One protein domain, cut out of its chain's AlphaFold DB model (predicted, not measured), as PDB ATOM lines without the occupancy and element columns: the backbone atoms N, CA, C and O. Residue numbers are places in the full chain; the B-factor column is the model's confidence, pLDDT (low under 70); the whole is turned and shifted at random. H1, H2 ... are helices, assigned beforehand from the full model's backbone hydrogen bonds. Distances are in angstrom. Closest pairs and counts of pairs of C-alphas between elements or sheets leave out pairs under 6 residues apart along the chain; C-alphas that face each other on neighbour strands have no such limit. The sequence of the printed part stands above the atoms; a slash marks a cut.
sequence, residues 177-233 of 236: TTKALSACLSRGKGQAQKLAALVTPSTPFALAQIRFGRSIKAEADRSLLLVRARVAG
ATOM      1  N   THR A 177      85.535  90.774  87.289       71.50
ATOM      2  CA  THR A 177      85.216  89.462  86.712       71.50
ATOM      3  C   THR A 177      86.444  88.558  86.562       71.50
ATOM      4  O   THR A 177      86.386  87.365  86.845       71.50
ATOM      5  N   THR A 178      87.584  89.116  86.171       72.12
ATOM      6  CA  THR A 178      88.829  88.388  85.922       72.12
ATOM      7  C   THR A 178      89.541  88.053  87.218       72.12
ATOM      8  O   THR A 178      90.094  86.960  87.342       72.12
ATOM      9  N   LYS A 179      89.478  88.961  88.200       75.31
ATOM     10  CA  LYS A 179      89.938  88.696  89.568       75.31
ATOM     11  C   LYS A 179      89.079  87.620  90.232       75.31
ATOM     12  O   LYS A 179      89.611  86.702  90.843       75.31
ATOM     13  N   ALA A 180      87.759  87.679  90.060       76.19
ATOM     14  CA  ALA A 180      86.847  86.666  90.586       76.19
ATOM     15  C   ALA A 180      87.046  85.295  89.913       76.19
ATOM     16  O   ALA A 180      87.069  84.267  90.590       76.19
ATOM     17  N   LEU A 181      87.263  85.262  88.595       75.06
ATOM     18  CA  LEU A 181      87.514  84.021  87.862       75.06
ATOM     19  C   LEU A 181      88.881  83.408  88.212       75.06
ATOM     20  O   LEU A 181      88.989  82.188  88.353       75.06
ATOM     21  N   SER A 182      89.923  84.227  88.393       76.12
ATOM     22  CA  SER A 182      91.242  83.746  88.824       76.12
ATOM     23  C   SER A 182      91.233  83.246  90.271       76.12
ATOM     24  O   SER A 182      91.828  82.205  90.544       76.12
ATOM     25  N   ALA A 183      90.499  83.919  91.165       78.38
ATOM     26  CA  ALA A 183      90.279  83.483  92.544       78.38
ATOM     27  C   ALA A 183      89.460  82.188  92.633       78.38
ATOM     28  O   ALA A 183      89.667  81.384  93.537       78.38
ATOM     29  N   CYS A 184      88.538  81.960  91.697       78.38
ATOM     30  CA  CYS A 184      87.830  80.692  91.593       78.38
ATOM     31  C   CYS A 184      88.804  79.562  91.221       78.38
ATOM     32  O   CYS A 184      88.977  78.614  91.983       78.38
ATOM     33  N   LEU A 185      89.560  79.731  90.131       75.25
ATOM     34  CA  LEU A 185      90.522  78.738  89.638       75.25
ATOM     35  C   LEU A 185      91.568  78.292  90.674       75.25
ATOM     36  O   LEU A 185      92.021  77.148  90.615       75.25
ATOM     37  N   SER A 186      91.956  79.162  91.610       73.88
ATOM     38  CA  SER A 186      92.945  78.854  92.648       73.88
ATOM     39  C   SER A 186      92.388  78.092  93.860       73.88
ATOM     40  O   SER A 186      93.178  77.602  94.665       73.88
ATOM     41  N   ARG A 187      91.062  77.922  93.996       73.25
ATOM     42  CA  ARG A 187      90.432  77.282  95.174       73.25
ATOM     43  C   ARG A 187      90.545  75.758  95.242       73.25
ATOM     44  O   ARG A 187      90.238  75.189  96.284       73.25
ATOM     45  N   GLY A 188      90.961  75.063  94.181       65.94
ATOM     46  CA  GLY A 188      91.106  73.607  94.261       65.94
ATOM     47  C   GLY A 188      91.572  72.906  92.989       65.94
ATOM     48  O   GLY A 188      91.407  73.397  91.871       65.94
ATOM     49  N   LYS A 189      92.130  71.701  93.160       63.31
ATOM     50  CA  LYS A 189      92.543  70.828  92.051       63.31
ATOM     51  C   LYS A 189      91.302  70.402  91.246       63.31
ATOM     52  O   LYS A 189      90.333  69.915  91.817       63.31
ATOM     53  N   GLY A 190      91.314  70.621  89.928       72.75
ATOM     54  CA  GLY A 190      90.209  70.268  89.015       72.75
ATOM     55  C   GLY A 190      89.209  71.392  88.698       72.75
ATOM     56  O   GLY A 190      88.348  71.221  87.838       72.75
ATOM     57  N   GLN A 191      89.337  72.574  89.311       77.94
ATOM     58  CA  GLN A 191      88.495  73.744  89.009       77.94
ATOM     59  C   GLN A 191      88.575  74.189  87.539       77.94
ATOM     60  O   GLN A 191      87.560  74.495  86.918       77.94
ATOM     61  N   ALA A 192      89.772  74.143  86.949       75.69
ATOM     62  CA  ALA A 192      89.980  74.481  85.542       75.69
ATOM     63  C   ALA A 192      89.209  73.554  84.586       75.69
ATOM     64  O   ALA A 192      88.699  74.014  83.572       75.69
ATOM     65  N   GLN A 193      89.074  72.267  84.923       80.38
ATOM     66  CA  GLN A 193      88.319  71.300  84.117       80.38
ATOM     67  C   GLN A 193      86.810  71.547  84.227       80.38
ATOM     68  O   GLN A 193      86.110  71.534  83.218       80.38
ATOM     69  N   LYS A 194      86.321  71.859  85.434       82.62
ATOM     70  CA  LYS A 194      84.915  72.221  85.670       82.62
ATOM     71  C   LYS A 194      84.520  73.511  84.943       82.62
ATOM     72  O   LYS A 194      83.446  73.576  84.360       82.62
ATOM     73  N   LEU A 195      85.400  74.513  84.926       81.62
ATOM     74  CA  LEU A 195      85.179  75.757  84.184       81.62
ATOM     75  C   LEU A 195      85.290  75.561  82.670       81.62
ATOM     76  O   LEU A 195      84.501  76.140  81.928       81.62
ATOM     77  N   ALA A 196      86.214  74.718  82.199       82.19
ATOM     78  CA  ALA A 196      86.332  74.401  80.776       82.19
ATOM     79  C   ALA A 196      85.073  73.706  80.233       82.19
ATOM     80  O   ALA A 196      84.717  73.924  79.079       82.19
ATOM     81  N   ALA A 197      84.357  72.943  81.067       84.50
ATOM     82  CA  ALA A 197      83.082  72.325  80.702       84.50
ATOM     83  C   ALA A 197      81.936  73.336  80.478       84.50
ATOM     84  O   ALA A 197      80.946  72.992  79.840       84.50
ATOM     85  N   LEU A 198      82.065  74.577  80.970       83.81
ATOM     86  CA  LEU A 198      81.065  75.646  80.810       83.81
ATOM     87  C   LEU A 198      81.322  76.570  79.608       83.81
ATOM     88  O   LEU A 198      80.513  77.460  79.318       83.81
ATOM     89  N   VAL A 199      82.453  76.379  78.928       84.06
ATOM     90  CA  VAL A 199      82.866  77.143  77.749       84.06
ATOM     91  C   VAL A 199      82.491  76.373  76.484       84.06
ATOM     92  O   VAL A 199      82.503  75.148  76.463       84.06
ATOM     93  N   THR A 200      82.163  77.088  75.410       80.12
ATOM     94  CA  THR A 200      81.906  76.513  74.082       80.12
ATOM     95  C   THR A 200      82.984  76.973  73.098       80.12
ATOM     96  O   THR A 200      83.077  78.178  72.861       80.12
ATOM     97  N   PRO A 201      83.775  76.064  72.495       77.62
ATOM     98  CA  PRO A 201      83.807  74.614  72.724       77.62
ATOM     99  C   PRO A 201      84.403  74.258  74.098       77.62
ATOM    100  O   PRO A 201      85.254  74.992  74.601       77.62
ATOM    101  N   SER A 202      83.989  73.130  74.686       80.62
ATOM    102  CA  SER A 202      84.348  72.695  76.051       80.62
ATOM    103  C   SER A 202      85.782  72.177  76.149       80.62
ATOM    104  O   SER A 202      86.058  71.011  76.425       80.62
ATOM    105  N   THR A 203      86.729  73.072  75.883       77.88
ATOM    106  CA  THR A 203      88.154  72.769  75.796       77.88
ATOM    107  C   THR A 203      88.960  73.659  76.743       77.88
ATOM    108  O   THR A 203      88.639  74.840  76.920       77.88
ATOM    109  N   PRO A 204      90.066  73.143  77.313       70.94
ATOM    110  CA  PRO A 204      90.999  73.956  78.096       70.94
ATOM    111  C   PRO A 204      91.561  75.140  77.302       70.94
ATOM    112  O   PRO A 204      91.833  76.199  77.864       70.94
ATOM    113  N   PHE A 205      91.699  74.973  75.985       73.19
ATOM    114  CA  PHE A 205      92.162  76.017  75.083       73.19
ATOM    115  C   PHE A 205      91.154  77.168  74.964       73.19
ATOM    116  O   PHE A 205      91.539  78.325  75.119       73.19
ATOM    117  N   ALA A 206      89.863  76.877  74.780       73.06
ATOM    118  CA  ALA A 206      88.825  77.909  74.743       73.06
ATOM    119  C   ALA A 206      88.708  78.656  76.084       73.06
ATOM    120  O   ALA A 206      88.572  79.879  76.109       73.06
ATOM    121  N   LEU A 207      88.855  77.950  77.212       78.12
ATOM    122  CA  LEU A 207      88.929  78.580  78.534       78.12
ATOM    123  C   LEU A 207      90.140  79.521  78.656       78.12
ATOM    124  O   LEU A 207      90.011  80.622  79.192       78.12
ATOM    125  N   ALA A 208      91.309  79.116  78.155       73.62
ATOM    126  CA  ALA A 208      92.500  79.961  78.142       73.62
ATOM    127  C   ALA A 208      92.304  81.204  77.257       73.62
ATOM    128  O   ALA A 208      92.678  82.303  77.661       73.62
ATOM    129  N   GLN A 209      91.657  81.063  76.097       76.19
ATOM    130  CA  GLN A 209      91.342  82.192  75.219       76.19
ATOM    131  C   GLN A 209      90.405  83.210  75.877       76.19
ATOM    132  O   GLN A 209      90.641  84.408  75.753       76.19
ATOM    133  N   ILE A 210      89.389  82.761  76.618       76.69
ATOM    134  CA  ILE A 210      88.498  83.657  77.371       76.69
ATOM    135  C   ILE A 210      89.251  84.312  78.535       76.69
ATOM    136  O   ILE A 210      89.128  85.514  78.757       76.69
ATOM    137  N   ARG A 211      90.082  83.550  79.253       72.81
ATOM    138  CA  ARG A 211      90.847  84.045  80.409       72.81
ATOM    139  C   ARG A 211      91.886  85.100  80.035       72.81
ATOM    140  O   ARG A 211      92.089  86.042  80.796       72.81
ATOM    141  N   PHE A 212      92.567  84.913  78.908       71.25
ATOM    142  CA  PHE A 212      93.677  85.765  78.471       71.25
ATOM    143  C   PHE A 212      93.306  86.692  77.303       71.25
ATOM    144  O   PHE A 212      94.154  87.445  76.818       71.25
ATOM    145  N   GLY A 213      92.051  86.652  76.848       66.44
ATOM    146  CA  GLY A 213      91.534  87.492  75.777       66.44
ATOM    147  C   GLY A 213      91.475  88.960  76.191       66.44
ATOM    148  O   GLY A 213      90.963  89.305  77.250       66.44
ATOM    149  N   ARG A 214      91.999  89.842  75.333       65.75
ATOM    150  CA  ARG A 214      92.179  91.278  75.623       65.75
ATOM    151  C   ARG A 214      91.117  92.187  74.982       65.75
ATOM    152  O   ARG A 214      91.307  93.394  74.923       65.75
ATOM    153  N   SER A 215      90.028  91.623  74.450       67.19
ATOM    154  CA  SER A 215      88.969  92.366  73.746       67.19
ATOM    155  C   SER A 215      87.745  92.630  74.634       67.19
ATOM    156  O   SER A 215      87.507  91.911  75.602       67.19
ATOM    157  N   ILE A 216      86.914  93.619  74.272       65.44
ATOM    158  CA  ILE A 216      85.615  93.883  74.932       65.44
ATOM    159  C   ILE A 216      84.728  92.626  74.905       65.44
ATOM    160  O   ILE A 216      84.059  92.301  75.883       65.44
ATOM    161  N   LYS A 217      84.790  91.862  73.810       72.75
ATOM    162  CA  LYS A 217      84.117  90.567  73.688       72.75
ATOM    163  C   LYS A 217      84.629  89.557  74.723       72.75
ATOM    164  O   LYS A 217      83.826  88.932  75.400       72.75
ATOM    165  N   ALA A 218      85.946  89.467  74.920       71.12
ATOM    166  CA  ALA A 218      86.531  88.585  75.929       71.12
ATOM    167  C   ALA A 218      86.161  88.989  77.368       71.12
ATOM    168  O   ALA A 218      86.133  88.146  78.260       71.12
ATOM    169  N   GLU A 219      85.873  90.266  77.627       73.19
ATOM    170  CA  GLU A 219      85.309  90.702  78.908       73.19
ATOM    171  C   GLU A 219      83.861  90.238  79.108       73.19
ATOM    172  O   GLU A 219      83.533  89.692  80.160       73.19
ATOM    173  N   ALA A 220      83.012  90.384  78.087       76.38
ATOM    174  CA  ALA A 220      81.647  89.863  78.114       76.38
ATOM    175  C   ALA A 220      81.616  88.329  78.264       76.38
ATOM    176  O   ALA A 220      80.793  87.782  78.994       76.38
ATOM    177  N   ASP A 221      82.562  87.631  77.635       81.81
ATOM    178  CA  ASP A 221      82.688  86.178  77.747       81.81
ATOM    179  C   ASP A 221      83.158  85.754  79.154       81.81
ATOM    180  O   ASP A 221      82.657  84.771  79.705       81.81
ATOM    181  N   ARG A 222      84.074  86.511  79.785       84.31
ATOM    182  CA  ARG A 222      84.515  86.280  81.177       84.31
ATOM    183  C   ARG A 222      83.397  86.529  82.183       84.31
ATOM    184  O   ARG A 222      83.228  85.729  83.105       84.31
ATOM    185  N   SER A 223      82.627  87.602  82.012       82.31
ATOM    186  CA  SER A 223      81.501  87.916  82.896       82.31
ATOM    187  C   SER A 223      80.399  86.857  82.790       82.31
ATOM    188  O   SER A 223      79.938  86.345  83.813       82.31
ATOM    189  N   LEU A 224      80.056  86.429  81.570       84.94
ATOM    190  CA  LEU A 224      79.097  85.354  81.323       84.94
ATOM    191  C   LEU A 224      79.565  84.018  81.915       84.94
ATOM    192  O   LEU A 224      78.778  83.304  82.541       84.94
ATOM    193  N   LEU A 225      80.849  83.683  81.751       86.56
ATOM    194  CA  LEU A 225      81.430  82.473  82.326       86.56
ATOM    195  C   LEU A 225      81.372  82.493  83.857       86.56
ATOM    196  O   LEU A 225      81.014  81.483  84.461       86.56
ATOM    197  N   LEU A 226      81.672  83.630  84.487       85.81
ATOM    198  CA  LEU A 226      81.603  83.771  85.940       85.81
ATOM    199  C   LEU A 226      80.169  83.602  86.465       85.81
ATOM    200  O   LEU A 226      79.966  82.928  87.474       85.81
ATOM    201  N   VAL A 227      79.167  84.151  85.767       88.06
ATOM    202  CA  VAL A 227      77.747  83.956  86.108       88.06
ATOM    203  C   VAL A 227      77.366  82.477  86.017       88.06
ATOM    204  O   VAL A 227      76.809  81.929  86.967       88.06
ATOM    205  N   ARG A 228      77.727  81.797  84.921       88.06
ATOM    206  CA  ARG A 228      77.477  80.353  84.758       88.06
ATOM    207  C   ARG A 228      78.163  79.530  85.843       88.06
ATOM    208  O   ARG A 228      77.569  78.599  86.376       88.06
ATOM    209  N   ALA A 229      79.393  79.890  86.195       86.88
ATOM    210  CA  ALA A 229      80.157  79.194  87.215       86.88
ATOM    211  C   ALA A 229      79.574  79.373  88.625       86.88
ATOM    212  O   ALA A 229      79.627  78.431  89.415       86.88
ATOM    213  N   ARG A 230      78.981  80.535  88.929       87.56
ATOM    214  CA  ARG A 230      78.239  80.764  90.180       87.56
ATOM    215  C   ARG A 230      76.948  79.961  90.245       87.56
ATOM    216  O   ARG A 230      76.702  79.294  91.242       87.56
ATOM    217  N   VAL A 231      76.165  79.958  89.165       88.88
ATOM    218  CA  VAL A 231      74.928  79.160  89.073       88.88
ATOM    219  C   VAL A 231      75.222  77.662  89.207       88.88
ATOM    220  O   VAL A 231      74.475  76.940  89.857       88.88
ATOM    221  N   ALA A 232      76.343  77.196  88.650       84.44
ATOM    222  CA  ALA A 232      76.794  75.811  88.762       84.44
ATOM    223  C   ALA A 232      77.473  75.470  90.109       84.44
ATOM    224  O   ALA A 232      77.944  74.346  90.279       84.44
ATOM    225  N   GLY A 233      77.585  76.423  91.045       83.44
ATOM    226  CA  GLY A 233      78.238  76.218  92.344       83.44
ATOM    227  C   GLY A 233      79.749  75.954  92.268       83.44
ATOM    228  O   GLY A 233      80.329  75.392  93.195       83.44
TER     229      GLY A 233
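What this domain is: This is residues 177 to 233 of the 236 residues of an uncharacterized protein of Alcaligenaceae bacterium (UniProt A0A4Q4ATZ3). The longest helix, H4, lies slantwise over one side of a U made by three shorter helices, with H1 and H3 as the legs and the small H2 as the crosspiece. The loop between H1 and H2 sticks out at one corner of the U, where residues 186 to 191 stand free. The printed part has 57 residues, with four named helices in the order H1, H2, H3, H4 and no named strand, and is all helix. It is compact, with a radius of gyration of the C-alphas of 10.2 A, and spans 28 by 20 by 18 A.

Where its parts are: Find C-alpha 216 at (85.615, 93.883, 74.932); from there H4, residues 216 to 231, runs 23.0 A to C-alpha 231 at (74.928, 79.160, 89.073). H1, residues 177 to 185, starts at C-alpha 177 at (85.216, 89.462, 86.712) and covers 12.3 A. H2 is residues 191 to 196, 8.5 A, and H3 is residues 204 to 212, 12.1 A.

How they stand to each other: Look first at H4, whose residues 219 to 226 alone touch H1, at a steep tilt of 48 degrees, the same way; the closest C-alphas are Thr 177 and Ser 223, 5.5 A. Its residues 218 to 222 alone touch H3, at a steep tilt of 62 degrees, opposite ways, closest at C-alphas Ile 210 and Ala 218, 5.5 A. H2 touches H3 about perpendicular, at 83 degrees, with C-alphas Ala 196 and Pro 204 closest at 5.4 A. H1 and H2 only just touch, with 3 pairs of C-alphas within 8 A, and only at the corner by their link; Leu 185 and Gln 191 have the closest C-alphas, 5.4 A. H1 and H3 are close but not clearly touching, C-alphas Thr 178 and Arg 211 being closest at 7.3 A. In the four helices every O i to N i+4 pair is within hydrogen-bond range.

The domain as a whole: The two C-alphas farthest apart, Lys 189 and Ile 216, are 29.5 A apart. The printed part has no cut and no long link. Look for pLDDT under 70 at residues 188 to 189 and 213 to 216.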